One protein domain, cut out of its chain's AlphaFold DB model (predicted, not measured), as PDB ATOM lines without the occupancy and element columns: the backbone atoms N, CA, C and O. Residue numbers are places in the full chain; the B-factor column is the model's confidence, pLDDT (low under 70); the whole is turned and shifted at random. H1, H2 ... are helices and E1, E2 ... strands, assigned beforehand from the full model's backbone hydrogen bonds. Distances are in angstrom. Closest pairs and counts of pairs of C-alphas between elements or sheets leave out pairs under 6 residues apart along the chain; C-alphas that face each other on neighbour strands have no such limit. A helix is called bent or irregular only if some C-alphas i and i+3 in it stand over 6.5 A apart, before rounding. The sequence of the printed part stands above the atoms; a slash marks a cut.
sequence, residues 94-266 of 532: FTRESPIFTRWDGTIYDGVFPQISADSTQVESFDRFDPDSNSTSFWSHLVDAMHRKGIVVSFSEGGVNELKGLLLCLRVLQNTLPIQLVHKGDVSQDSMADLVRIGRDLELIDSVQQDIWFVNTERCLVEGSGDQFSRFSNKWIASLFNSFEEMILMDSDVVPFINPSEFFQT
ATOM      1  N   PHE A  94      13.542  10.535 -43.808       96.44
ATOM      2  CA  PHE A  94      13.353  11.151 -42.501       96.44
ATOM      3  C   PHE A  94      13.271  10.092 -41.409       96.44
ATOM      4  O   PHE A  94      12.662   9.034 -41.584       96.44
ATOM      5  N   THR A  95      13.896  10.381 -40.274       96.06
ATOM      6  CA  THR A  95      13.624   9.662 -39.030       96.06
ATOM      7  C   THR A  95      12.361  10.244 -38.385       96.06
ATOM      8  O   THR A  95      11.711  11.140 -38.927       96.06
ATOM      9  N   ARG A  96      12.008   9.735 -37.205       94.50
ATOM     10  CA  ARG A  96      10.937  10.284 -36.359       94.50
ATOM     11  C   ARG A  96      11.518  11.031 -35.156       94.50
ATOM     12  O   ARG A  96      10.900  11.081 -34.098       94.50
ATOM     13  N   GLU A  97      12.737  11.551 -35.304       93.62
ATOM     14  CA  GLU A  97      13.441  12.289 -34.260       93.62
ATOM     15  C   GLU A  97      13.316  13.801 -34.472       93.62
ATOM     16  O   GLU A  97      13.477  14.322 -35.577       93.62
ATOM     17  N   SER A  98      13.053  14.516 -33.381       93.00
ATOM     18  CA  SER A  98      13.026  15.982 -33.334       93.00
ATOM     19  C   SER A  98      14.445  16.553 -33.445       93.00
ATOM     20  O   SER A  98      15.376  15.887 -33.019       93.00
ATOM     21  N   PRO A  99      14.677  17.775 -33.943       95.56
ATOM     22  CA  PRO A  99      16.022  18.357 -34.009       95.56
ATOM     23  C   PRO A  99      16.579  18.729 -32.623       95.56
ATOM     24  O   PRO A  99      15.925  18.533 -31.594       95.56
ATOM     25  N   ILE A 100      17.819  19.221 -32.587       95.94
ATOM     26  CA  ILE A 100      18.435  19.822 -31.396       95.94
ATOM     27  C   ILE A 100      18.436  21.339 -31.586       95.94
ATOM     28  O   ILE A 100      18.950  21.826 -32.592       95.94
ATOM     29  N   PHE A 101      17.878  22.081 -30.629       96.50
ATOM     30  CA  PHE A 101      17.875  23.544 -30.650       96.50
ATOM     31  C   PHE A 101      18.918  24.086 -29.675       96.50
ATOM     32  O   PHE A 101      18.889  23.745 -28.495       96.50
ATOM     33  N   THR A 102      19.785  24.981 -30.137       96.69
ATOM     34  CA  THR A 102      20.762  25.688 -29.302       96.69
ATOM     35  C   THR A 102      20.520  27.186 -29.408       96.69
ATOM     36  O   THR A 102      20.631  27.758 -30.491       96.69
ATOM     37  N   ARG A 103      20.180  27.844 -28.299       96.19
ATOM     38  CA  ARG A 103      20.012  29.303 -28.259       96.19
ATOM     39  C   ARG A 103      21.380  29.996 -28.252       96.19
ATOM     40  O   ARG A 103      22.378  29.407 -27.846       96.19
ATOM     41  N   TRP A 104      21.432  31.257 -28.675       96.44
ATOM     42  CA  TRP A 104      22.638  32.100 -28.696       96.44
ATOM     43  C   TRP A 104      23.429  32.143 -27.375       96.44
ATOM     44  O   TRP A 104      24.621  32.435 -27.402       96.44
ATOM     45  N   ASP A 105      22.783  31.882 -26.234       95.00
ATOM     46  CA  ASP A 105      23.394  31.852 -24.898       95.00
ATOM     47  C   ASP A 105      24.029  30.493 -24.542       95.00
ATOM     48  O   ASP A 105      24.593  30.335 -23.460       95.00
ATOM     49  N   GLY A 106      23.956  29.516 -25.448       95.25
ATOM     50  CA  GLY A 106      24.463  28.159 -25.260       95.25
ATOM     51  C   GLY A 106      23.456  27.184 -24.648       95.25
ATOM     52  O   GLY A 106      23.798  26.018 -24.460       95.25
ATOM     53  N   THR A 107      22.221  27.606 -24.354       94.44
ATOM     54  CA  THR A 107      21.180  26.705 -23.836       94.44
ATOM     55  C   THR A 107      20.754  25.699 -24.904       94.44
ATOM     56  O   THR A 107      20.370  26.092 -26.006       94.44
ATOM     57  N   ILE A 108      20.778  24.406 -24.563       94.44
ATOM     58  CA  ILE A 108      20.464  23.296 -25.473       94.44
ATOM     59  C   ILE A 108      19.118  22.662 -25.104       94.44
ATOM     60  O   ILE A 108      18.889  22.289 -23.954       94.44
ATOM     61  N   TYR A 109      18.265  22.472 -26.108       92.81
ATOM     62  CA  TYR A 109      17.013  21.726 -26.039       92.81
ATOM     63  C   TYR A 109      17.114  20.513 -26.960       92.81
ATOM     64  O   TYR A 109      17.022  20.613 -28.186       92.81
ATOM     65  N   ASP A 110      17.334  19.357 -26.344       90.38
ATOM     66  CA  ASP A 110      17.523  18.094 -27.039       90.38
ATOM     67  C   ASP A 110      16.217  17.284 -27.083       90.38
ATOM     68  O   ASP A 110      15.676  16.856 -26.059       90.38
ATOM     69  N   GLY A 111      15.716  17.059 -28.296       75.50
ATOM     70  CA  GLY A 111      14.653  16.085 -28.566       75.50
ATOM     71  C   GLY A 111      13.272  16.656 -28.337       75.50
ATOM     72  O   GLY A 111      12.308  15.905 -28.195       75.50
ATOM     73  N   VAL A 112      13.185  17.983 -28.276       83.75
ATOM     74  CA  VAL A 112      11.967  18.701 -27.950       83.75
ATOM     75  C   VAL A 112      11.836  19.967 -28.780       83.75
ATOM     76  O   VAL A 112      12.836  20.602 -29.111       83.75
ATOM     77  N   PHE A 113      10.600  20.351 -29.088       83.19
ATOM     78  CA  PHE A 113      10.304  21.642 -29.706       83.19
ATOM     79  C   PHE A 113      10.107  22.692 -28.604       83.19
ATOM     80  O   PHE A 113       9.146  22.575 -27.837       83.19
ATOM     81  N   PRO A 114      11.004  23.689 -28.470       84.00
ATOM     82  CA  PRO A 114      10.930  24.660 -27.382       84.00
ATOM     83  C   PRO A 114       9.782  25.635 -27.624       84.00
ATOM     84  O   PRO A 114       9.782  26.292 -28.660       84.00
ATOM     85  N   GLN A 115       8.850  25.764 -26.676       80.81
ATOM     86  CA  GLN A 115       7.781  26.762 -26.719       80.81
ATOM     87  C   GLN A 115       8.252  28.104 -26.162       80.81
ATOM     88  O   GLN A 115       8.373  28.268 -24.952       80.81
ATOM     89  N   ILE A 116       8.545  29.064 -27.039       75.81
ATOM     90  CA  ILE A 116       9.101  30.371 -26.652       75.81
ATOM     91  C   ILE A 116       7.988  31.300 -26.109       75.81
ATOM     92  O   ILE A 116       6.876  31.317 -26.637       75.81
ATOM     93  N   SER A 117       8.277  32.088 -25.070       69.88
ATOM     94  CA  SER A 117       7.339  33.017 -24.420       69.88
ATOM     95  C   SER A 117       6.960  34.219 -25.277       69.88
ATOM     96  O   SER A 117       7.720  34.609 -26.159       69.88
ATOM     97  N   ALA A 118       5.807  34.846 -24.966       69.38
ATOM     98  CA  ALA A 118       5.426  36.249 -25.261       69.38
ATOM     99  C   ALA A 118       6.466  37.094 -26.011       69.38
ATOM    100  O   ALA A 118       6.411  37.352 -27.215       69.38
ATOM    101  N   ASP A 119       7.414  37.481 -25.187       69.12
ATOM    102  CA  ASP A 119       8.478  38.452 -25.332       69.12
ATOM    103  C   ASP A 119       9.809  37.823 -25.775       69.12
ATOM    104  O   ASP A 119      10.836  38.495 -25.772       69.12
ATOM    105  N   SER A 120       9.805  36.536 -26.133       69.94
ATOM    106  CA  SER A 120      10.990  35.753 -26.482       69.94
ATOM    107  C   SER A 120      12.050  35.701 -25.377       69.94
ATOM    108  O   SER A 120      13.229  35.461 -25.645       69.94
ATOM    109  N   THR A 121      11.672  35.918 -24.114       68.69
ATOM    110  CA  THR A 121      12.630  35.918 -23.001       68.69
ATOM    111  C   THR A 121      12.914  34.514 -22.478       68.69
ATOM    112  O   THR A 121      14.067  34.212 -22.158       68.69
ATOM    113  N   GLN A 122      11.904  33.641 -22.435       72.56
ATOM    114  CA  GLN A 122      11.973  32.326 -21.797       72.56
ATOM    115  C   GLN A 122      11.344  31.232 -22.666       72.56
ATOM    116  O   GLN A 122      10.574  31.505 -23.582       72.56
ATOM    117  N   VAL A 123      11.677  29.974 -22.372       75.88
ATOM    118  CA  VAL A 123      10.960  28.809 -22.902       75.88
ATOM    119  C   VAL A 123       9.943  28.373 -21.852       75.88
ATOM    120  O   VAL A 123      10.318  28.039 -20.732       75.88
ATOM    121  N   GLU A 124       8.660  28.422 -22.201       75.25
ATOM    122  CA  GLU A 124       7.535  28.149 -21.298       75.25
ATOM    123  C   GLU A 124       7.260  26.649 -21.156       75.25
ATOM    124  O   GLU A 124       6.869  26.180 -20.087       75.25
ATOM    125  N   SER A 125       7.458  25.883 -22.230       74.62
ATOM    126  CA  SER A 125       7.261  24.436 -22.235       74.62
ATOM    127  C   SER A 125       8.039  23.764 -23.369       74.62
ATOM    128  O   SER A 125       8.688  24.426 -24.183       74.62
ATOM    129  N   PHE A 126       8.004  22.436 -23.415       77.94
ATOM    130  CA  PHE A 126       8.645  21.654 -24.459       77.94
ATOM    131  C   PHE A 126       7.812  20.412 -24.773       77.94
ATOM    132  O   PHE A 126       7.288  19.772 -23.861       77.94
ATOM    133  N   ASP A 127       7.695  20.078 -26.058       76.25
ATOM    134  CA  ASP A 127       6.945  18.904 -26.515       76.25
ATOM    135  C   ASP A 127       7.893  17.794 -26.983       76.25
ATOM    136  O   ASP A 127       8.853  18.070 -27.711       76.25
ATOM    137  N   ARG A 128       7.656  16.554 -26.535       84.88
ATOM    138  CA  ARG A 128       8.512  15.389 -26.806       84.88
ATOM    139  C   ARG A 128       7.714  14.287 -27.492       84.88
ATOM    140  O   ARG A 128       6.728  13.796 -26.948       84.88
ATOM    141  N   PHE A 129       8.228  13.827 -28.627       87.75
ATOM    142  CA  PHE A 129       7.701  12.672 -29.343       87.75
ATOM    143  C   PHE A 129       8.389  11.373 -28.914       87.75
ATOM    144  O   PHE A 129       9.603  11.359 -28.709       87.75
ATOM    145  N   ASP A 130       7.632  10.277 -28.836       88.81
ATOM    146  CA  ASP A 130       8.189   8.924 -28.761       88.81
ATOM    147  C   ASP A 130       8.389   8.362 -30.186       88.81
ATOM    148  O   ASP A 130       7.402   7.994 -30.838       88.81
ATOM    149  N   PRO A 131       9.638   8.262 -30.688       89.50
ATOM    150  CA  PRO A 131       9.925   7.795 -32.046       89.50
ATOM    151  C   PRO A 131       9.533   6.328 -32.284       89.50
ATOM    152  O   PRO A 131       9.427   5.905 -33.443       89.50
ATOM    153  N   ASP A 132       9.282   5.555 -31.224       90.25
ATOM    154  CA  ASP A 132       8.859   4.158 -31.293       90.25
ATOM    155  C   ASP A 132       7.338   3.969 -31.227       90.25
ATOM    156  O   ASP A 132       6.857   2.851 -31.415       90.25
ATOM    157  N   SER A 133       6.565   5.047 -31.064       88.50
ATOM    158  CA  SER A 133       5.102   4.977 -31.044       88.50
ATOM    159  C   SER A 133       4.534   4.494 -32.382       88.50
ATOM    160  O   SER A 133       4.707   5.150 -33.410       88.50
ATOM    161  N   ASN A 134       3.799   3.380 -32.384       87.44
ATOM    162  CA  ASN A 134       3.146   2.854 -33.592       87.44
ATOM    163  C   ASN A 134       1.763   3.472 -33.855       87.44
ATOM    164  O   ASN A 134       1.228   3.324 -34.948       87.44
ATOM    165  N   SER A 135       1.179   4.159 -32.869       84.31
ATOM    166  CA  SER A 135      -0.191   4.683 -32.931       84.31
ATOM    167  C   SER A 135      -0.267   6.194 -33.149       84.31
ATOM    168  O   SER A 135      -1.343   6.706 -33.450       84.31
ATOM    169  N   THR A 136       0.844   6.921 -33.025       85.94
ATOM    170  CA  THR A 136       0.865   8.386 -33.169       85.94
ATOM    171  C   THR A 136       1.677   8.787 -34.392       85.94
ATOM    172  O   THR A 136       2.766   8.264 -34.603       85.94
ATOM    173  N   SER A 137       1.175   9.726 -35.195       90.56
ATOM    174  CA  SER A 137       1.954  10.304 -36.296       90.56
ATOM    175  C   SER A 137       2.998  11.289 -35.764       90.56
ATOM    176  O   SER A 137       2.660  12.205 -35.009       90.56
ATOM    177  N   PHE A 138       4.245  11.146 -36.220       93.50
ATOM    178  CA  PHE A 138       5.310  12.118 -35.980       93.50
ATOM    179  C   PHE A 138       4.960  13.480 -36.587       93.50
ATOM    180  O   PHE A 138       5.091  14.511 -35.933       93.50
ATOM    181  N   TRP A 139       4.456  13.493 -37.822       94.50
ATOM    182  CA  TRP A 139       4.115  14.734 -38.515       94.50
ATOM    183  C   TRP A 139       2.931  15.460 -37.877       94.50
ATOM    184  O   TRP A 139       2.945  16.686 -37.800       94.50
ATOM    185  N   SER A 140       1.929  14.734 -37.370       91.94
ATOM    186  CA  SER A 140       0.856  15.357 -36.583       91.94
ATOM    187  C   SER A 140       1.379  15.956 -35.284       91.94
ATOM    188  O   SER A 140       0.992  17.065 -34.931       91.94
ATOM    189  N   HIS A 141       2.238  15.230 -34.567       90.38
ATOM    190  CA  HIS A 141       2.842  15.747 -33.344       90.38
ATOM    191  C   HIS A 141       3.657  17.014 -33.625       90.38
ATOM    192  O   HIS A 141       3.518  18.014 -32.929       90.38
ATOM    193  N   LEU A 142       4.430  17.013 -34.714       91.88
ATOM    194  CA  LEU A 142       5.174  18.180 -35.168       91.88
ATOM    195  C   LEU A 142       4.260  19.397 -35.383       91.88
ATOM    196  O   LEU A 142       4.613  20.483 -34.938       91.88
ATOM    197  N   VAL A 143       3.094  19.226 -36.025       92.56
ATOM    198  CA  VAL A 143       2.071  20.284 -36.205       92.56
ATOM    199  C   VAL A 143       1.575  20.824 -34.866       92.56
ATOM    200  O   VAL A 143       1.416  22.038 -34.711       92.56
ATOM    201  N   ASP A 144       1.320  19.939 -33.906       89.75
ATOM    202  CA  ASP A 144       0.816  20.316 -32.585       89.75
ATOM    203  C   ASP A 144       1.869  21.113 -31.791       89.75
ATOM    204  O   ASP A 144       1.515  22.092 -31.132       89.75
ATOM    205  N   ALA A 145       3.152  20.788 -31.968       89.38
ATOM    206  CA  ALA A 145       4.282  21.469 -31.340       89.38
ATOM    207  C   ALA A 145       4.645  22.841 -31.960       89.38
ATOM    208  O   ALA A 145       5.360  23.637 -31.336       89.38
ATOM    209  N   MET A 146       4.179  23.149 -33.179       92.19
ATOM    210  CA  MET A 146       4.462  24.438 -33.831       92.19
ATOM    211  C   MET A 146       3.761  25.598 -33.122       92.19
ATOM    212  O   MET A 146       2.565  25.520 -32.832       92.19
ATOM    213  N   HIS A 147       4.483  26.698 -32.910       90.50
ATOM    214  CA  HIS A 147       3.967  27.881 -32.215       90.50
ATOM    215  C   HIS A 147       4.690  29.163 -32.674       90.50
ATOM    216  O   HIS A 147       5.841  29.131 -33.100       90.50
ATOM    217  N   ARG A 148       4.011  30.314 -32.561       92.00
ATOM    218  CA  ARG A 148       4.496  31.686 -32.872       92.00
ATOM    219  C   ARG A 148       5.061  31.926 -34.280       92.00
ATOM    220  O   ARG A 148       5.028  31.074 -35.166       92.00
ATOM    221  N   LYS A 149       5.516  33.171 -34.455       96.00
ATOM    222  CA  LYS A 149       6.121  33.757 -35.647       96.00
ATOM    223  C   LYS A 149       7.641  33.800 -35.532       96.00
ATOM    224  O   LYS A 149       8.149  34.171 -34.475       96.00
ATOM    225  N   GLY A 150       8.353  33.532 -36.621       97.56
ATOM    226  CA  GLY A 150       9.806  33.694 -36.645       97.56
ATOM    227  C   GLY A 150      10.427  33.645 -38.034       97.56
ATOM    228  O   GLY A 150       9.759  33.340 -39.026       97.56
ATOM    229  N   ILE A 151      11.715  33.972 -38.099       98.75
ATOM    230  CA  ILE A 151      12.520  33.916 -39.321       98.75
ATOM    231  C   ILE A 151      13.259  32.585 -39.344       98.75
ATOM    232  O   ILE A 151      13.869  32.188 -38.355       98.75
ATOM    233  N   VAL A 152      13.227  31.902 -40.480       98.69
ATOM    234  CA  VAL A 152      13.941  30.643 -40.694       98.69
ATOM    235  C   VAL A 152      14.947  30.862 -41.807       98.69
ATOM    236  O   VAL A 152      14.590  31.365 -42.869       98.69
ATOM    237  N   VAL A 153      16.193  30.458 -41.591       98.44
ATOM    238  CA  VAL A 153      17.223  30.480 -42.630       98.44
ATOM    239  C   VAL A 153      17.840  29.099 -42.718       98.44
ATOM    240  O   VAL A 153      18.306  28.551 -41.722       98.44
ATOM    241  N   SER A 154      17.841  28.524 -43.917       95.75
ATOM    242  CA  SER A 154      18.640  27.333 -44.182       95.75
ATOM    243  C   SER A 154      20.083  27.755 -44.403       95.75
ATOM    244  O   SER A 154      20.338  28.610 -45.250       95.75
ATOM    245  N   PHE A 155      21.027  27.169 -43.671       91.62
ATOM    246  CA  PHE A 155      22.426  27.546 -43.814       91.62
ATOM    247  C   PHE A 155      23.373  26.352 -43.676       91.62
ATOM    248  O   PHE A 155      23.036  25.316 -43.109       91.62
ATOM    249  N   SER A 156      24.554  26.514 -44.259       93.06
ATOM    250  CA  SER A 156      25.707  25.625 -44.137       93.06
ATOM    251  C   SER A 156      26.968  26.483 -44.048       93.06
ATOM    252  O   SER A 156      26.894  27.703 -44.227       93.06
ATOM    253  N   GLU A 157      28.136  25.871 -43.834       93.94
ATOM    254  CA  GLU A 157      29.402  26.602 -43.664       93.94
ATOM    255  C   GLU A 157      29.679  27.619 -44.794       93.94
ATOM    256  O   GLU A 157      30.166  28.722 -44.561       93.94
ATOM    257  N   GLY A 158      29.304  27.293 -46.036       91.06
ATOM    258  CA  GLY A 158      29.511  28.181 -47.186       91.06
ATOM    259  C   GLY A 158      28.650  29.453 -47.189       91.06
ATOM    260  O   GLY A 158      28.978  30.391 -47.911       91.06
ATOM    261  N   GLY A 159      27.566  29.493 -46.407       91.50
ATOM    262  CA  GLY A 159      26.621  30.613 -46.336       91.50
ATOM    263  C   GLY A 159      26.883  31.597 -45.192       91.50
ATOM    264  O   GLY A 159      26.167  32.589 -45.078       91.50
ATOM    265  N   VAL A 160      27.896  31.354 -44.349       94.88
ATOM    266  CA  VAL A 160      28.159  32.149 -43.132       94.88
ATOM    267  C   VAL A 160      28.332  33.635 -43.452       94.88
ATOM    268  O   VAL A 160      27.699  34.471 -42.818       94.88
ATOM    269  N   ASN A 161      29.114  33.979 -44.480       93.31
ATOM    270  CA  ASN A 161      29.359  35.380 -44.846       93.31
ATOM    271  C   ASN A 161      28.094  36.114 -45.315       93.31
ATOM    272  O   ASN A 161      27.900  37.276 -44.973       93.31
ATOM    273  N   GLU A 162      27.229  35.449 -46.082       94.25
ATOM    274  CA  GLU A 162      25.957  36.039 -46.522       94.25
ATOM    275  C   GLU A 162      25.035  36.255 -45.313       94.25
ATOM    276  O   GLU A 162      24.451  37.326 -45.141       94.25
ATOM    277  N   LEU A 163      25.005  35.281 -44.401       96.50
ATOM    278  CA  LEU A 163      24.196  35.338 -43.192       96.50
ATOM    279  C   LEU A 163      24.636  36.442 -42.219       96.50
ATOM    280  O   LEU A 163      23.782  37.054 -41.579       96.50
ATOM    281  N   LYS A 164      25.936  36.760 -42.141       97.06
ATOM    282  CA  LYS A 164      26.407  37.949 -41.413       97.06
ATOM    283  C   LYS A 164      25.767  39.224 -41.961       97.06
ATOM    284  O   LYS A 164      25.224  40.012 -41.189       97.06
ATOM    285  N   GLY A 165      25.787  39.398 -43.285       96.38
ATOM    286  CA  GLY A 165      25.157  40.536 -43.960       96.38
ATOM    287  C   GLY A 165      23.662  40.628 -43.649       96.38
ATOM    288  O   GLY A 165      23.169  41.703 -43.295       96.38
ATOM    289  N   LEU A 166      22.956  39.494 -43.692       97.94
ATOM    290  CA  LEU A 166      21.537  39.415 -43.340       97.94
ATOM    291  C   LEU A 166      21.290  39.816 -41.880       97.94
ATOM    292  O   LEU A 166      20.436  40.664 -41.625       97.94
ATOM    293  N   LEU A 167      22.052  39.278 -40.924       97.94
ATOM    294  CA  LEU A 167      21.910  39.617 -39.505       97.94
ATOM    295  C   LEU A 167      22.133  41.111 -39.246       97.94
ATOM    296  O   LEU A 167      21.335  41.721 -38.537       97.94
ATOM    297  N   LEU A 168      23.153  41.726 -39.855       97.19
ATOM    298  CA  LEU A 168      23.384  43.171 -39.739       97.19
ATOM    299  C   LEU A 168      22.180  43.972 -40.262       97.19
ATOM    300  O   LEU A 168      21.717  44.899 -39.595       97.19
ATOM    301  N   CYS A 169      21.622  43.584 -41.414       97.19
ATOM    302  CA  CYS A 169      20.431  44.234 -41.969       97.19
ATOM    303  C   CYS A 169      19.226  44.100 -41.029       97.19
ATOM    304  O   CYS A 169      18.558  45.092 -40.742       97.19
ATOM    305  N   LEU A 170      18.978  42.903 -40.488       98.06
ATOM    306  CA  LEU A 170      17.887  42.649 -39.540       98.06
ATOM    307  C   LEU A 170      18.006  43.506 -38.271       98.06
ATOM    308  O   LEU A 170      16.997  44.024 -37.789       98.06
ATOM    309  N   ARG A 171      19.230  43.719 -37.766       97.06
ATOM    310  CA  ARG A 171      19.480  44.607 -36.621       97.06
ATOM    311  C   ARG A 171      19.087  46.045 -36.916       97.06
ATOM    312  O   ARG A 171      18.401  46.657 -36.103       97.06
ATOM    313  N   VAL A 172      19.499  46.605 -38.054       96.44
ATOM    314  CA  VAL A 172      19.175  48.004 -38.398       96.44
ATOM    315  C   VAL A 172      17.679  48.164 -38.691       96.44
ATOM    316  O   VAL A 172      17.085  49.173 -38.318       96.44
ATOM    317  N   LEU A 173      17.039  47.129 -39.239       97.38
ATOM    318  CA  LEU A 173      15.590  47.065 -39.459       97.38
ATOM    319  C   LEU A 173      14.766  46.848 -38.178       97.38
ATOM    320  O   LEU A 173      13.545  46.708 -38.266       97.38
ATOM    321  N   GLN A 174      15.400  46.838 -36.999       97.25
ATOM    322  CA  GLN A 174      14.747  46.659 -35.698       97.25
ATOM    323  C   GLN A 174      13.965  45.338 -35.608       97.25
ATOM    324  O   GLN A 174      12.859  45.287 -35.064       97.25
ATOM    325  N   ASN A 175      14.501  44.257 -36.185       97.81
ATOM    326  CA  ASN A 175      13.863  42.950 -36.090       97.81
ATOM    327  C   ASN A 175      13.830  42.460 -34.636       97.81
ATOM    328  O   ASN A 175      14.868  42.382 -33.978       97.81
ATOM    329  N   THR A 176      12.639  42.067 -34.186       95.88
ATOM    330  CA  THR A 176      12.388  41.448 -32.875       95.88
ATOM    331  C   THR A 176      11.904  40.002 -32.985       95.88
ATOM    332  O   THR A 176      11.725  39.338 -31.965       95.88
ATOM    333  N   LEU A 177      11.686  39.491 -34.203       96.94
ATOM    334  CA  LEU A 177      11.316  38.094 -34.398       96.94
ATOM    335  C   LEU A 177      12.511  37.181 -34.084       96.94
ATOM    336  O   LEU A 177      13.628  37.497 -34.508       96.94
ATOM    337  N   PRO A 178      12.290  36.036 -33.413       97.00
ATOM    338  CA  PRO A 178      13.332  35.035 -33.232       97.00
ATOM    339  C   PRO A 178      13.784  34.468 -34.584       97.00
ATOM    340  O   PRO A 178      12.984  34.324 -35.517       97.00
ATOM    341  N   ILE A 179      15.072  34.139 -34.679       98.50
ATOM    342  CA  ILE A 179      15.720  33.644 -35.897       98.50
ATOM    343  C   ILE A 179      16.204  32.217 -35.655       98.50
ATOM    344  O   ILE A 179      17.039  31.988 -34.783       98.50
ATOM    345  N   GLN A 180      15.720  31.269 -36.453       98.19
ATOM    346  CA  GLN A 180      16.196  29.889 -36.471       98.19
ATOM    347  C   GLN A 180      17.064  29.631 -37.696       98.19
ATOM    348  O   GLN A 180      16.593  29.609 -38.835       98.19
ATOM    349  N   LEU A 181      18.347  29.421 -37.433       98.56
ATOM    350  CA  LEU A 181      19.363  29.039 -38.395       98.56
ATOM    351  C   LEU A 181      19.419  27.511 -38.424       98.56
ATOM    352  O   LEU A 181      19.889  26.880 -37.477       98.56
ATOM    353  N   VAL A 182      18.896  26.903 -39.487       98.06
ATOM    354  CA  VAL A 182      18.753  25.446 -39.600       98.06
ATOM    355  C   VAL A 182      19.894  24.848 -40.419       98.06
ATOM    356  O   VAL A 182      20.094  25.240 -41.572       98.06
ATOM    357  N   HIS A 183      20.595  23.875 -39.837       95.88
ATOM    358  CA  HIS A 183      21.736  23.171 -40.429       95.88
ATOM    359  C   HIS A 183      21.673  21.664 -40.142       95.88
ATOM    360  O   HIS A 183      20.895  21.205 -39.308       95.88
ATOM    361  N   LYS A 184      22.512  20.874 -40.817       94.50
ATOM    362  CA  LYS A 184      22.498  19.401 -40.729       94.50
ATOM    363  C   LYS A 184      23.718  18.859 -39.978       94.50
ATOM    364  O   LYS A 184      24.278  17.845 -40.378       94.50
ATOM    365  N   GLY A 185      24.188  19.586 -38.965       93.50
ATOM    366  CA  GLY A 185      25.458  19.285 -38.290       93.50
ATOM    367  C   GLY A 185      26.708  19.672 -39.097       93.50
ATOM    368  O   GLY A 185      27.824  19.373 -38.693       93.50
ATOM    369  N   ASP A 186      26.544  20.378 -40.218       92.62
ATOM    370  CA  ASP A 186      27.593  20.727 -41.187       92.62
ATOM    371  C   ASP A 186      28.172  22.143 -41.003       92.62
ATOM    372  O   ASP A 186      28.652  22.748 -41.965       92.62
ATOM    373  N   VAL A 187      28.107  22.680 -39.778       95.62
ATOM    374  CA  VAL A 187      28.557  24.040 -39.438       95.62
ATOM    375  C   VAL A 187      29.481  24.013 -38.223       95.62
ATOM    376  O   VAL A 187      29.184  23.357 -37.224       95.62
ATOM    377  N   SER A 188      30.593  24.744 -38.296       97.19
ATOM    378  CA  SER A 188      31.575  24.832 -37.212       97.19
ATOM    379  C   SER A 188      31.085  25.676 -36.025       97.19
ATOM    380  O   SER A 188      30.303  26.618 -36.170       97.19
ATOM    381  N   GLN A 189      31.575  25.358 -34.822       96.69
ATOM    382  CA  GLN A 189      31.278  26.145 -33.617       96.69
ATOM    383  C   GLN A 189      31.771  27.591 -33.733       96.69
ATOM    384  O   GLN A 189      31.063  28.500 -33.305       96.69
ATOM    385  N   ASP A 190      32.927  27.807 -34.364       97.69
ATOM    386  CA  ASP A 190      33.483  29.143 -34.599       97.69
ATOM    387  C   ASP A 190      32.558  29.980 -35.488       97.69
ATOM    388  O   ASP A 190      32.237  31.116 -35.142       97.69
ATOM    389  N   SER A 191      32.051  29.405 -36.584       97.88
ATOM    390  CA  SER A 191      31.077  30.069 -37.455       97.88
ATOM    391  C   SER A 191      29.779  30.412 -36.716       97.88
ATOM    392  O   SER A 191      29.249  31.510 -36.876       97.88
ATOM    393  N   MET A 192      29.275  29.518 -35.857       98.25
ATOM    394  CA  MET A 192      28.098  29.806 -35.026       98.25
ATOM    395  C   MET A 192      28.365  30.931 -34.013       98.25
ATOM    396  O   MET A 192      27.550  31.845 -33.882       98.25
ATOM    397  N   ALA A 193      29.516  30.919 -33.337       98.00
ATOM    398  CA  ALA A 193      29.910  31.969 -32.397       98.00
ATOM    399  C   ALA A 193      30.073  33.334 -33.089       98.00
ATOM    400  O   ALA A 193      29.659  34.364 -32.554       98.00
ATOM    401  N   ASP A 194      30.620  33.342 -34.304       97.31
ATOM    402  CA  ASP A 194      30.771  34.536 -35.131       97.31
ATOM    403  C   ASP A 194      29.404  35.148 -35.490       97.31
ATOM    404  O   ASP A 194      29.185  36.347 -35.328       97.31
ATOM    405  N   LEU A 195      28.427  34.319 -35.870       98.12
ATOM    406  CA  LEU A 195      27.054  34.766 -36.132       98.12
ATOM    407  C   LEU A 195      26.373  35.337 -34.878       98.12
ATOM    408  O   LEU A 195      25.679  36.353 -34.968       98.12
ATOM    409  N   VAL A 196      26.599  34.735 -33.704       98.38
ATOM    410  CA  VAL A 196      26.115  35.279 -32.424       98.38
ATOM    411  C   VAL A 196      26.727  36.653 -32.151       98.38
ATOM    412  O   VAL A 196      25.986  37.576 -31.804       98.38
ATOM    413  N   ARG A 197      28.042  36.825 -32.369       97.38
ATOM    414  CA  ARG A 197      28.715  38.130 -32.252       97.38
ATOM    415  C   ARG A 197      28.047  39.159 -33.162       97.38
ATOM    416  O   ARG A 197      27.575  40.183 -32.680       97.38
ATOM    417  N   ILE A 198      27.917  38.867 -34.455       97.44
ATOM    418  CA  ILE A 198      27.304  39.782 -35.430       97.44
ATOM    419  C   ILE A 198      25.870  40.171 -35.039       97.44
ATOM    420  O   ILE A 198      25.492  41.345 -35.099       97.44
ATOM    421  N   GLY A 199      25.067  39.198 -34.607       97.31
ATOM    422  CA  GLY A 199      23.669  39.415 -34.247       97.31
ATOM    423  C   GLY A 199      23.446  40.183 -32.942       97.31
ATOM    424  O   GLY A 199      22.352  40.716 -32.748       97.31
ATOM    425  N   ARG A 200      24.431  40.231 -32.034       97.06
ATOM    426  CA  ARG A 200      24.201  40.672 -30.645       97.06
ATOM    427  C   ARG A 200      25.212  41.669 -30.086       97.06
ATOM    428  O   ARG A 200      24.886  42.327 -29.102       97.06
ATOM    429  N   ASP A 201      26.396  41.804 -30.668       96.44
ATOM    430  CA  ASP A 201      27.430  42.711 -30.166       96.44
ATOM    431  C   ASP A 201      27.017  44.181 -30.368       96.44
ATOM    432  O   ASP A 201      26.793  44.634 -31.497       96.44
ATOM    433  N   LEU A 202      26.865  44.912 -29.263       94.94
ATOM    434  CA  LEU A 202      26.463  46.322 -29.260       94.94
ATOM    435  C   LEU A 202      27.614  47.258 -29.648       94.94
ATOM    436  O   LEU A 202      27.354  48.367 -30.102       94.94
ATOM    437  N   GLU A 203      28.869  46.813 -29.530       92.50
ATOM    438  CA  GLU A 203      30.027  47.592 -29.981       92.50
ATOM    439  C   GLU A 203      30.122  47.612 -31.514       92.50
ATOM    440  O   GLU A 203      30.567  48.601 -32.094       92.50
ATOM    441  N   LEU A 204      29.651  46.549 -32.182       89.81
ATOM    442  CA  LEU A 204      29.563  46.499 -33.646       89.81
ATOM    443  C   LEU A 204      28.455  47.409 -34.187       89.81
ATOM    444  O   LEU A 204      28.668  48.148 -35.147       89.81
ATOM    445  N   ILE A 205      27.259  47.322 -33.598       90.25
ATOM    446  CA  ILE A 205      26.098  48.152 -33.936       90.25
ATOM    447  C   ILE A 205      25.294  48.383 -32.662       90.25
ATOM    448  O   ILE A 205      24.817  47.423 -32.059       90.25
ATOM    449  N   ASP A 206      25.037  49.638 -32.307       92.69
ATOM    450  CA  ASP A 206      24.105  49.981 -31.232       92.69
ATOM    451  C   ASP A 206      22.651  49.873 -31.734       92.69
ATOM    452  O   ASP A 206      22.039  50.838 -32.191       92.69
ATOM    453  N   SER A 207      22.139  48.640 -31.781       94.12
ATOM    454  CA  SER A 207      20.777  48.307 -32.219       94.12
ATOM    455  C   SER A 207      20.296  46.994 -31.591       94.12
ATOM    456  O   SER A 207      21.079  46.260 -30.982       94.12
ATOM    457  N   VAL A 208      19.016  46.665 -31.797       94.31
ATOM    458  CA  VAL A 208      18.328  45.471 -31.283       94.31
ATOM    459  C   VAL A 208      19.164  44.205 -31.478       94.31
ATOM    460  O   VAL A 208      19.540  43.838 -32.598       94.31
ATOM    461  N   GLN A 209      19.434  43.516 -30.371       96.50
ATOM    462  CA  GLN A 209      20.121  42.229 -30.367       96.50
ATOM    463  C   GLN A 209      19.181  41.134 -30.875       96.50
ATOM    464  O   GLN A 209      18.042  41.021 -30.424       96.50
ATOM    465  N   GLN A 210      19.665  40.303 -31.791       97.19
ATOM    466  CA  GLN A 210      18.860  39.253 -32.410       97.19
ATOM    467  C   GLN A 210      18.769  38.014 -31.507       97.19
ATOM    468  O   GLN A 210      19.779  37.565 -30.957       97.19
ATOM    469  N   ASP A 211      17.571  37.445 -31.355       96.31
ATOM    470  CA  ASP A 211      17.366  36.164 -30.665       96.31
ATOM    471  C   ASP A 211      17.638  35.009 -31.635       96.31
ATOM    472  O   ASP A 211      16.770  34.600 -32.407       96.31
ATOM    473  N   ILE A 212      18.890  34.546 -31.644       97.88
ATOM    474  CA  ILE A 212      19.389  33.533 -32.579       97.88
ATOM    475  C   ILE A 212      19.288  32.140 -31.955       97.88
ATOM    476  O   ILE A 212      19.656  31.930 -30.798       97.88
ATOM    477  N   TRP A 213      18.837  31.192 -32.768       97.75
ATOM    478  CA  TRP A 213      18.737  29.775 -32.461       97.75
ATOM    479  C   TRP A 213      19.384  28.966 -33.583       97.75
ATOM    480  O   TRP A 213      19.076  29.174 -34.755       97.75
ATOM    481  N   PHE A 214      20.242  28.019 -33.231       98.12
ATOM    482  CA  PHE A 214      20.792  27.025 -34.145       98.12
ATOM    483  C   PHE A 214      19.969  25.745 -34.039       98.12
ATOM    484  O   PHE A 214      19.775  25.222 -32.944       98.12
ATOM    485  N   VAL A 215      19.459  25.259 -35.167       97.56
ATOM    486  CA  VAL A 215      18.619  24.058 -35.234       97.56
ATOM    487  C   VAL A 215      19.384  22.983 -35.990       97.56
ATOM    488  O   VAL A 215      19.486  23.039 -37.216       97.56
ATOM    489  N   ASN A 216      19.927  22.010 -35.259       97.25
ATOM    490  CA  ASN A 216      20.633  20.876 -35.840       97.25
ATOM    491  C   ASN A 216      19.643  19.750 -36.169       97.25
ATOM    492  O   ASN A 216      19.061  19.132 -35.274       97.25
ATOM    493  N   THR A 217      19.478  19.470 -37.460       96.25
ATOM    494  CA  THR A 217      18.544  18.469 -37.987       96.25
ATOM    495  C   THR A 217      19.224  17.173 -38.424       96.25
ATOM    496  O   THR A 217      18.594  16.380 -39.116       96.25
ATOM    497  N   GLU A 218      20.501  16.957 -38.102       95.31
ATOM    498  CA  GLU A 218      21.263  15.779 -38.547       95.31
ATOM    499  C   GLU A 218      20.510  14.469 -38.276       95.31
ATOM    500  O   GLU A 218      20.246  13.700 -39.197       95.31
ATOM    501  N   ARG A 219      20.050  14.275 -37.037       95.06
ATOM    502  CA  ARG A 219      19.310  13.074 -36.630       95.06
ATOM    503  C   ARG A 219      17.882  12.984 -37.158       95.06
ATOM    504  O   ARG A 219      17.284  11.920 -37.083       95.06
ATOM    505  N   CYS A 220      17.327  14.073 -37.697       95.75
ATOM    506  CA  CYS A 220      16.024  14.054 -38.368       95.75
ATOM    507  C   CYS A 220      16.102  13.333 -39.724       95.75
ATOM    508  O   CYS A 220      15.076  13.044 -40.341       95.75
ATOM    509  N   LEU A 221      17.316  13.075 -40.217       95.75
ATOM    510  CA  LEU A 221      17.582  12.443 -41.499       95.75
ATOM    511  C   LEU A 221      18.072  11.017 -41.284       95.75
ATOM    512  O   LEU A 221      18.924  10.754 -40.440       95.75
ATOM    513  N   VAL A 222      17.557  10.087 -42.086       95.62
ATOM    514  CA  VAL A 222      18.116   8.733 -42.137       95.62
ATOM    515  C   VAL A 222      19.551   8.823 -42.653       95.62
ATOM    516  O   VAL A 222      19.820   9.569 -43.601       95.62
ATOM    517  N   GLU A 223      20.460   8.049 -42.063       92.75
ATOM    518  CA  GLU A 223      21.870   8.000 -42.458       92.75
ATOM    519  C   GLU A 223      22.031   7.894 -43.990       92.75
ATOM    520  O   GLU A 223      21.347   7.120 -44.663       92.75
ATOM    521  N   GLY A 224      22.895   8.739 -44.561       88.44
ATOM    522  CA  GLY A 224      23.120   8.831 -46.011       88.44
ATOM    523  C   GLY A 224      22.062   9.618 -46.801       88.44
ATOM    524  O   GLY A 224      22.295   9.954 -47.963       88.44
ATOM    525  N   SER A 225      20.927   9.991 -46.200       90.94
ATOM    526  CA  SER A 225      19.902  10.812 -46.874       90.94
ATOM    527  C   SER A 225      20.260  12.301 -46.913       90.94
ATOM    528  O   SER A 225      19.724  13.039 -47.738       90.94
ATOM    529  N   GLY A 226      21.210  12.751 -46.086       87.62
ATOM    530  CA  GLY A 226      21.677  14.142 -46.052       87.62
ATOM    531  C   GLY A 226      22.159  14.682 -47.404       87.62
ATOM    532  O   GLY A 226      21.923  15.853 -47.703       87.62
ATOM    533  N   ASP A 227      22.745  13.830 -48.251       87.56
ATOM    534  CA  ASP A 227      23.253  14.181 -49.589       87.56
ATOM    535  C   ASP A 227      22.151  14.380 -50.641       87.56
ATOM    536  O   ASP A 227      22.386  14.927 -51.731       87.56
ATOM    537  N   GLN A 228      20.933  13.925 -50.338       88.12
ATOM    538  CA  GLN A 228      19.755  14.191 -51.161       88.12
ATOM    539  C   GLN A 228      19.356  15.668 -51.058       88.12
ATOM    540  O   GLN A 228      18.891  16.249 -52.038       88.12
ATOM    541  N   PHE A 229      19.629  16.288 -49.906       88.88
ATOM    542  CA  PHE A 229      19.372  17.692 -49.623       88.88
ATOM    543  C   PHE A 229      20.662  18.495 -49.791       88.88
ATOM    544  O   PHE A 229      21.426  18.699 -48.856       88.88
ATOM    545  N   SER A 230      20.953  18.925 -51.013       82.38
ATOM    546  CA  SER A 230      22.083  19.811 -51.307       82.38
ATOM    547  C   SER A 230      21.623  21.100 -51.988       82.38
ATOM    548  O   SER A 230      20.623  21.127 -52.718       82.38
ATOM    549  N   ARG A 231      22.375  22.187 -51.773       84.44
ATOM    550  CA  ARG A 231      22.080  23.517 -52.338       84.44
ATOM    551  C   ARG A 231      20.655  23.961 -51.966       84.44
ATOM    552  O   ARG A 231      20.291  23.898 -50.798       84.44
ATOM    553  N   PHE A 232      19.844  24.345 -52.955       77.00
ATOM    554  CA  PHE A 232      18.466  24.817 -52.786       77.00
ATOM    555  C   PHE A 232      17.567  23.863 -51.989       77.00
ATOM    556  O   PHE A 232      16.651  24.304 -51.308       77.00
ATOM    557  N   SER A 233      17.836  22.555 -52.029       84.69
ATOM    558  CA  SER A 233      16.983  21.570 -51.356       84.69
ATOM    559  C   SER A 233      17.151  21.528 -49.832       84.69
ATOM    560  O   SER A 233      16.274  20.996 -49.156       84.69
ATOM    561  N   ASN A 234      18.190  22.159 -49.265       90.44
ATOM    562  CA  ASN A 234      18.305  22.317 -47.807       90.44
ATOM    563  C   ASN A 234      17.148  23.147 -47.213       90.44
ATOM    564  O   ASN A 234      16.774  22.934 -46.059       90.44
ATOM    565  N   LYS A 235      16.518  24.027 -48.008       95.38
ATOM    566  CA  LYS A 235      15.345  24.808 -47.584       95.38
ATOM    567  C   LYS A 235      14.190  23.930 -47.112       95.38
ATOM    568  O   LYS A 235      13.478  24.310 -46.189       95.38
ATOM    569  N   TRP A 236      14.020  22.748 -47.708       96.44
ATOM    570  CA  TRP A 236      12.964  21.820 -47.311       96.44
ATOM    571  C   TRP A 236      13.175  21.329 -45.881       96.44
ATOM    572  O   TRP A 236      12.245  21.380 -45.083       96.44
ATOM    573  N   ILE A 237      14.413  20.987 -45.515       96.50
ATOM    574  CA  ILE A 237      14.773  20.610 -44.143       96.50
ATOM    575  C   ILE A 237      14.495  21.756 -43.171       96.50
ATOM    576  O   ILE A 237      13.812  21.560 -42.167       96.50
ATOM    577  N   ALA A 238      14.940  22.966 -43.516       97.31
ATOM    578  CA  ALA A 238      14.693  24.154 -42.706       97.31
ATOM    579  C   ALA A 238      13.196  24.426 -42.511       97.31
ATOM    580  O   ALA A 238      12.743  24.717 -41.404       97.31
ATOM    581  N   SER A 239      12.406  24.269 -43.573       97.62
ATOM    582  CA  SER A 239      10.960  24.452 -43.518       97.62
ATOM    583  C   SER A 239      10.260  23.386 -42.681       97.62
ATOM    584  O   SER A 239       9.336  23.719 -41.950       97.62
ATOM    585  N   LEU A 240      10.707  22.128 -42.716       97.25
ATOM    586  CA  LEU A 240      10.066  21.039 -41.982       97.25
ATOM    587  C   LEU A 240      10.420  21.048 -40.491       97.25
ATOM    588  O   LEU A 240       9.536  20.834 -39.675       97.25
ATOM    589  N   PHE A 241      11.662  21.357 -40.111       96.19
ATOM    590  CA  PHE A 241      12.150  21.100 -38.747       96.19
ATOM    591  C   PHE A 241      12.412  22.346 -37.884       96.19
ATOM    592  O   PHE A 241      12.944  22.227 -36.789       96.19
ATOM    593  N   ASN A 242      12.000  23.546 -38.302       96.31
ATOM    594  CA  ASN A 242      11.954  24.696 -37.382       96.31
ATOM    595  C   ASN A 242      10.814  24.545 -36.345       96.31
ATOM    596  O   ASN A 242      10.009  23.619 -36.453       96.31
ATOM    597  N   SER A 243      10.713  25.425 -35.341       95.12
ATOM    598  CA  SER A 243       9.640  25.371 -34.322       95.12
ATOM    599  C   SER A 243       8.443  26.292 -34.593       95.12
ATOM    600  O   SER A 243       7.430  26.199 -33.897       95.12
ATOM    601  N   PHE A 244       8.512  27.153 -35.610       96.69
ATOM    602  CA  PHE A 244       7.511  28.194 -35.813       96.69
ATOM    603  C   PHE A 244       6.216  27.662 -36.432       96.69
ATOM    604  O   PHE A 244       6.228  26.814 -37.333       96.69
ATOM    605  N   GLU A 245       5.082  28.181 -35.960       96.38
ATOM    606  CA  GLU A 245       3.789  28.019 -36.630       96.38
ATOM    607  C   GLU A 245       3.734  28.890 -37.882       96.38
ATOM    608  O   GLU A 245       3.339  28.417 -38.943       96.38
ATOM    609  N   GLU A 246       4.159  30.142 -37.779       98.25
ATOM    610  CA  GLU A 246       4.186  31.109 -38.869       98.25
ATOM    611  C   GLU A 246       5.647  31.475 -39.167       98.25
ATOM    612  O   GLU A 246       6.332  32.100 -38.365       98.25
ATOM    613  N   MET A 247       6.159  31.072 -40.326       98.25
ATOM    614  CA  MET A 247       7.559  31.290 -40.689       98.25
ATOM    615  C   MET A 247       7.704  32.347 -41.782       98.25
ATOM    616  O   MET A 247       6.889  32.407 -42.704       98.25
ATOM    617  N   ILE A 248       8.788  33.117 -41.707       98.81
ATOM    618  CA  ILE A 248       9.404  33.782 -42.857       98.81
ATOM    619  C   ILE A 248      10.677  33.005 -43.169       98.81
ATOM    620  O   ILE A 248      11.697  33.183 -42.506       98.81
ATOM    621  N   LEU A 249      10.618  32.112 -44.148       98.69
ATOM    622  CA  LEU A 249      11.811  31.462 -44.667       98.69
ATOM    623  C   LEU A 249      12.555  32.453 -45.564       98.69
ATOM    624  O   LEU A 249      11.935  33.022 -46.461       98.69
ATOM    625  N   MET A 250      13.855  32.638 -45.339       98.12
ATOM    626  CA  MET A 250      14.734  33.462 -46.171       98.12
ATOM    627  C   MET A 250      15.968  32.669 -46.609       98.12
ATOM    628  O   MET A 250      16.516  31.882 -45.833       98.12
ATOM    629  N   ASP A 251      16.430  32.907 -47.834       96.06
ATOM    630  CA  ASP A 251      17.785  32.527 -48.244       96.06
ATOM    631  C   ASP A 251      18.835  33.350 -47.494       96.06
ATOM    632  O   ASP A 251      18.583  34.484 -47.080       96.06
ATOM    633  N   SER A 252      20.042  32.796 -47.354       94.75
ATOM    634  CA  SER A 252      21.173  33.490 -46.725       94.75
ATOM    635  C   SER A 252      21.560  34.779 -47.448       94.75
ATOM    636  O   SER A 252      22.103  35.681 -46.821       94.75
ATOM    637  N   ASP A 253      21.267  34.884 -48.746       95.06
ATOM    638  CA  ASP A 253      21.573  36.028 -49.605       95.06
ATOM    639  C   ASP A 253      20.359  36.914 -49.926       95.06
ATOM    640  O   ASP A 253      20.403  37.729 -50.856       95.06
ATOM    641  N   VAL A 254      19.276  36.779 -49.161       97.50
ATOM    642  CA  VAL A 254      18.168  37.737 -49.173       97.50
ATOM    643  C   VAL A 254      18.544  38.956 -48.351       97.50
ATOM    644  O   VAL A 254      19.071  38.840 -47.249       97.50
ATOM    645  N   VAL A 255      18.227  40.138 -48.872       98.44
ATOM    646  CA  VAL A 255      18.417  41.401 -48.160       98.44
ATOM    647  C   VAL A 255      17.072  42.090 -47.966       98.44
ATOM    648  O   VAL A 255      16.508  42.586 -48.946       98.44
ATOM    649  N   PRO A 256      16.520  42.112 -46.742       98.31
ATOM    650  CA  PRO A 256      15.289  42.836 -46.452       98.31
ATOM    651  C   PRO A 256      15.523  44.355 -46.414       98.31
ATOM    652  O   PRO A 256      16.604  44.825 -46.070       98.31
ATOM    653  N   PHE A 257      14.483  45.119 -46.747       98.12
ATOM    654  CA  PHE A 257      14.429  46.590 -46.677       98.12
ATOM    655  C   PHE A 257      13.258  47.098 -45.820       98.12
ATOM    656  O   PHE A 257      13.052  48.305 -45.693       98.12
ATOM    657  N   ILE A 258      12.500  46.178 -45.221       97.56
ATOM    658  CA  ILE A 258      11.376  46.431 -44.314       97.56
ATOM    659  C   ILE A 258      11.568  45.650 -43.020       97.56
ATOM    660  O   ILE A 258      12.301  44.656 -43.005       97.56
ATOM    661  N   ASN A 259      10.895  46.060 -41.944       98.00
ATOM    662  CA  ASN A 259      10.911  45.263 -40.726       98.00
ATOM    663  C   ASN A 259      10.282  43.886 -41.026       98.00
ATOM    664  O   ASN A 259       9.185  43.839 -41.586       98.00
ATOM    665  N   PRO A 260      10.919  42.758 -40.663       97.75
ATOM    666  CA  PRO A 260      10.405  41.437 -41.014       97.75
ATOM    667  C   PRO A 260       8.976  41.153 -40.530       97.75
ATOM    668  O   PRO A 260       8.237  40.413 -41.173       97.75
ATOM    669  N   SER A 261       8.534  41.768 -39.432       97.56
ATOM    670  CA  SER A 261       7.150  41.615 -38.966       97.56
ATOM    671  C   SER A 261       6.105  42.128 -39.972       97.56
ATOM    672  O   SER A 261       4.983  41.615 -39.988       97.56
ATOM    673  N   GLU A 262       6.472  43.062 -40.862       98.06
ATOM    674  CA  GLU A 262       5.603  43.593 -41.922       98.06
ATOM    675  C   GLU A 262       5.207  42.511 -42.947       98.06
ATOM    676  O   GLU A 262       4.124  42.591 -43.526       98.06
ATOM    677  N   PHE A 263       6.009  41.452 -43.147       98.19
ATOM    678  CA  PHE A 263       5.660  40.352 -44.063       98.19
ATOM    679  C   PHE A 263       4.341  39.664 -43.668       98.19
ATOM    680  O   PHE A 263       3.508  39.368 -44.530       98.19
ATOM    681  N   PHE A 264       4.110  39.485 -42.363       98.19
ATOM    682  CA  PHE A 264       2.878  38.907 -41.817       98.19
ATOM    683  C   PHE A 264       1.677  39.864 -41.856       98.19
ATOM    684  O   PHE A 264       0.558  39.456 -41.551       98.19
ATOM    685  N   GLN A 265       1.899  41.135 -42.191       97.38
ATOM    686  CA  GLN A 265       0.864  42.172 -42.251       97.38
ATOM    687  C   GLN A 265       0.411  42.461 -43.686       97.38
ATOM    688  O   GLN A 265      -0.508  43.249 -43.905       97.38
ATOM    689  N   THR A 266       1.040  41.824 -44.676       97.31
ATOM    690  CA  THR A 266       0.632  41.944 -46.077       97.31
ATOM    691  C   THR A 266      -0.799  41.444 -46.272       97.31
ATOM    692  O   THR A 266      -1.226  40.453 -45.670       97.31
TER     693      THR A 266
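This is residues 94 to 266 of the 532 residues of a protein of Wickerhamomyces anomalus (strain ATCC 58044 / CBS 1984 / NCYC 433 / NRRL Y-366-8) (UniProt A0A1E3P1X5). A twisted sheet of six strands forms the core, with H5 over one face and H3 and H6 over the other; H2 packs side by side with H3. A small hairpin, E3 and E4, makes a second sheet near E1 and E5, with H1 next to it, and the little H4 lies off the large sheet. The printed part has 173 residues, with six named helices and nine named strands in the order E1 E2 E3 E4 H1 E5 H2 E6 H3 E7 H4 H5 E8 E9 H6. The large sheet, order E2 E1 E7 E6 E5 E8, is mixed, and the class is mixed, helices and strands. The whole is compact, with a radius of gyration of the C-alphas of 15.7 A and spans of 51 by 34 by 33 A.

E1, residues 100 to 103, begins at C-alpha 100 (18.435, 19.822, -31.396). E2 is residues 108 to 110, E3 113 to 116, E4 123 to 127 and H1 138 to 145. E5, 147 to 154, is 18.9 A long and bends by 68 degrees at residue 150. H2, 157 to 172, is 24.3 A long and irregular, C-alphas 158 and 161 being 7.6 A apart. E6 is 179 to 183, H3 189 to 200 with 16.4 A, E7 212 to 216, H4 225 to 228, H5 231 to 241 with 17.0 A, E8 244 to 250 and E9 254 to 256. H6, 260 to 265, ends at C-alpha 265 (0.864, 42.172, -42.251).

E1 is antiparallel to E2, a hairpin (N 109 and O 101, 2.8 A), and to E7 (N 102 and O 214, 2.8 A). E7 and E6 (N 213 and O 179, 2.8 A), E6 and E5 (N 180 and O 151, 2.8 A) and E5 and E8 (N 152 and O 248, 2.8 A) are parallel. E5, H2, E6 and E6, H3, E7 are strand-helix-strand units, parallel neighbour strands joined through a helix, with right-handed crossovers; E7, H4 H5, E8 is a split one, with E6 and E5 between its strands, also right-handed. H5 has a height over the sheet of 7.5 A, over E6 and E5; the closest C-alphas of H5 and E6 are those of Ala 238 and Val 182, 5.3 A. H3, on the opposite face, runs along E7 at 13 degrees on the local plane. H2 touches H3 at a shallow tilt of 12 degrees, the same way, closest at the C-alphas of Leu 167 and Gly 199, 5.5 A. H6 is on the same face as H3; its closest C-alphas to E8 are those of Phe 263 and Ile 248, 7.7 A. H1 only grazes the sheet with residues 143 to 145; the closest C-alphas of H1 and E4 are those of Ala 145 and Asp 127, 6.1 A. In the hairpin of E3 and E4, N 115 and O 125 are 2.8 A apart. E9 pairs with no named strand; its Val 255 and Leu 166 of H2 are the closest C-alphas of the two, 6.1 A. H4 and H5 meet only through their link. Every O i to N i+4 pair is within hydrogen-bond range in H1 and H3, against 10 of 12 in H2, 4 of 7 in H5 and 0 of 2 in H6, where 3 of 3 O i to N i+3 pairs are; H4 is too short for such a pair.

The two C-alphas farthest apart, of Ser 135 and Glu 203, are 52.6 A apart. The printed part has no cut, and H3 to E7, 11 residues, is the long link. Mean pLDDT of the printed part is 92.8; residues 117 to 121 are under 70.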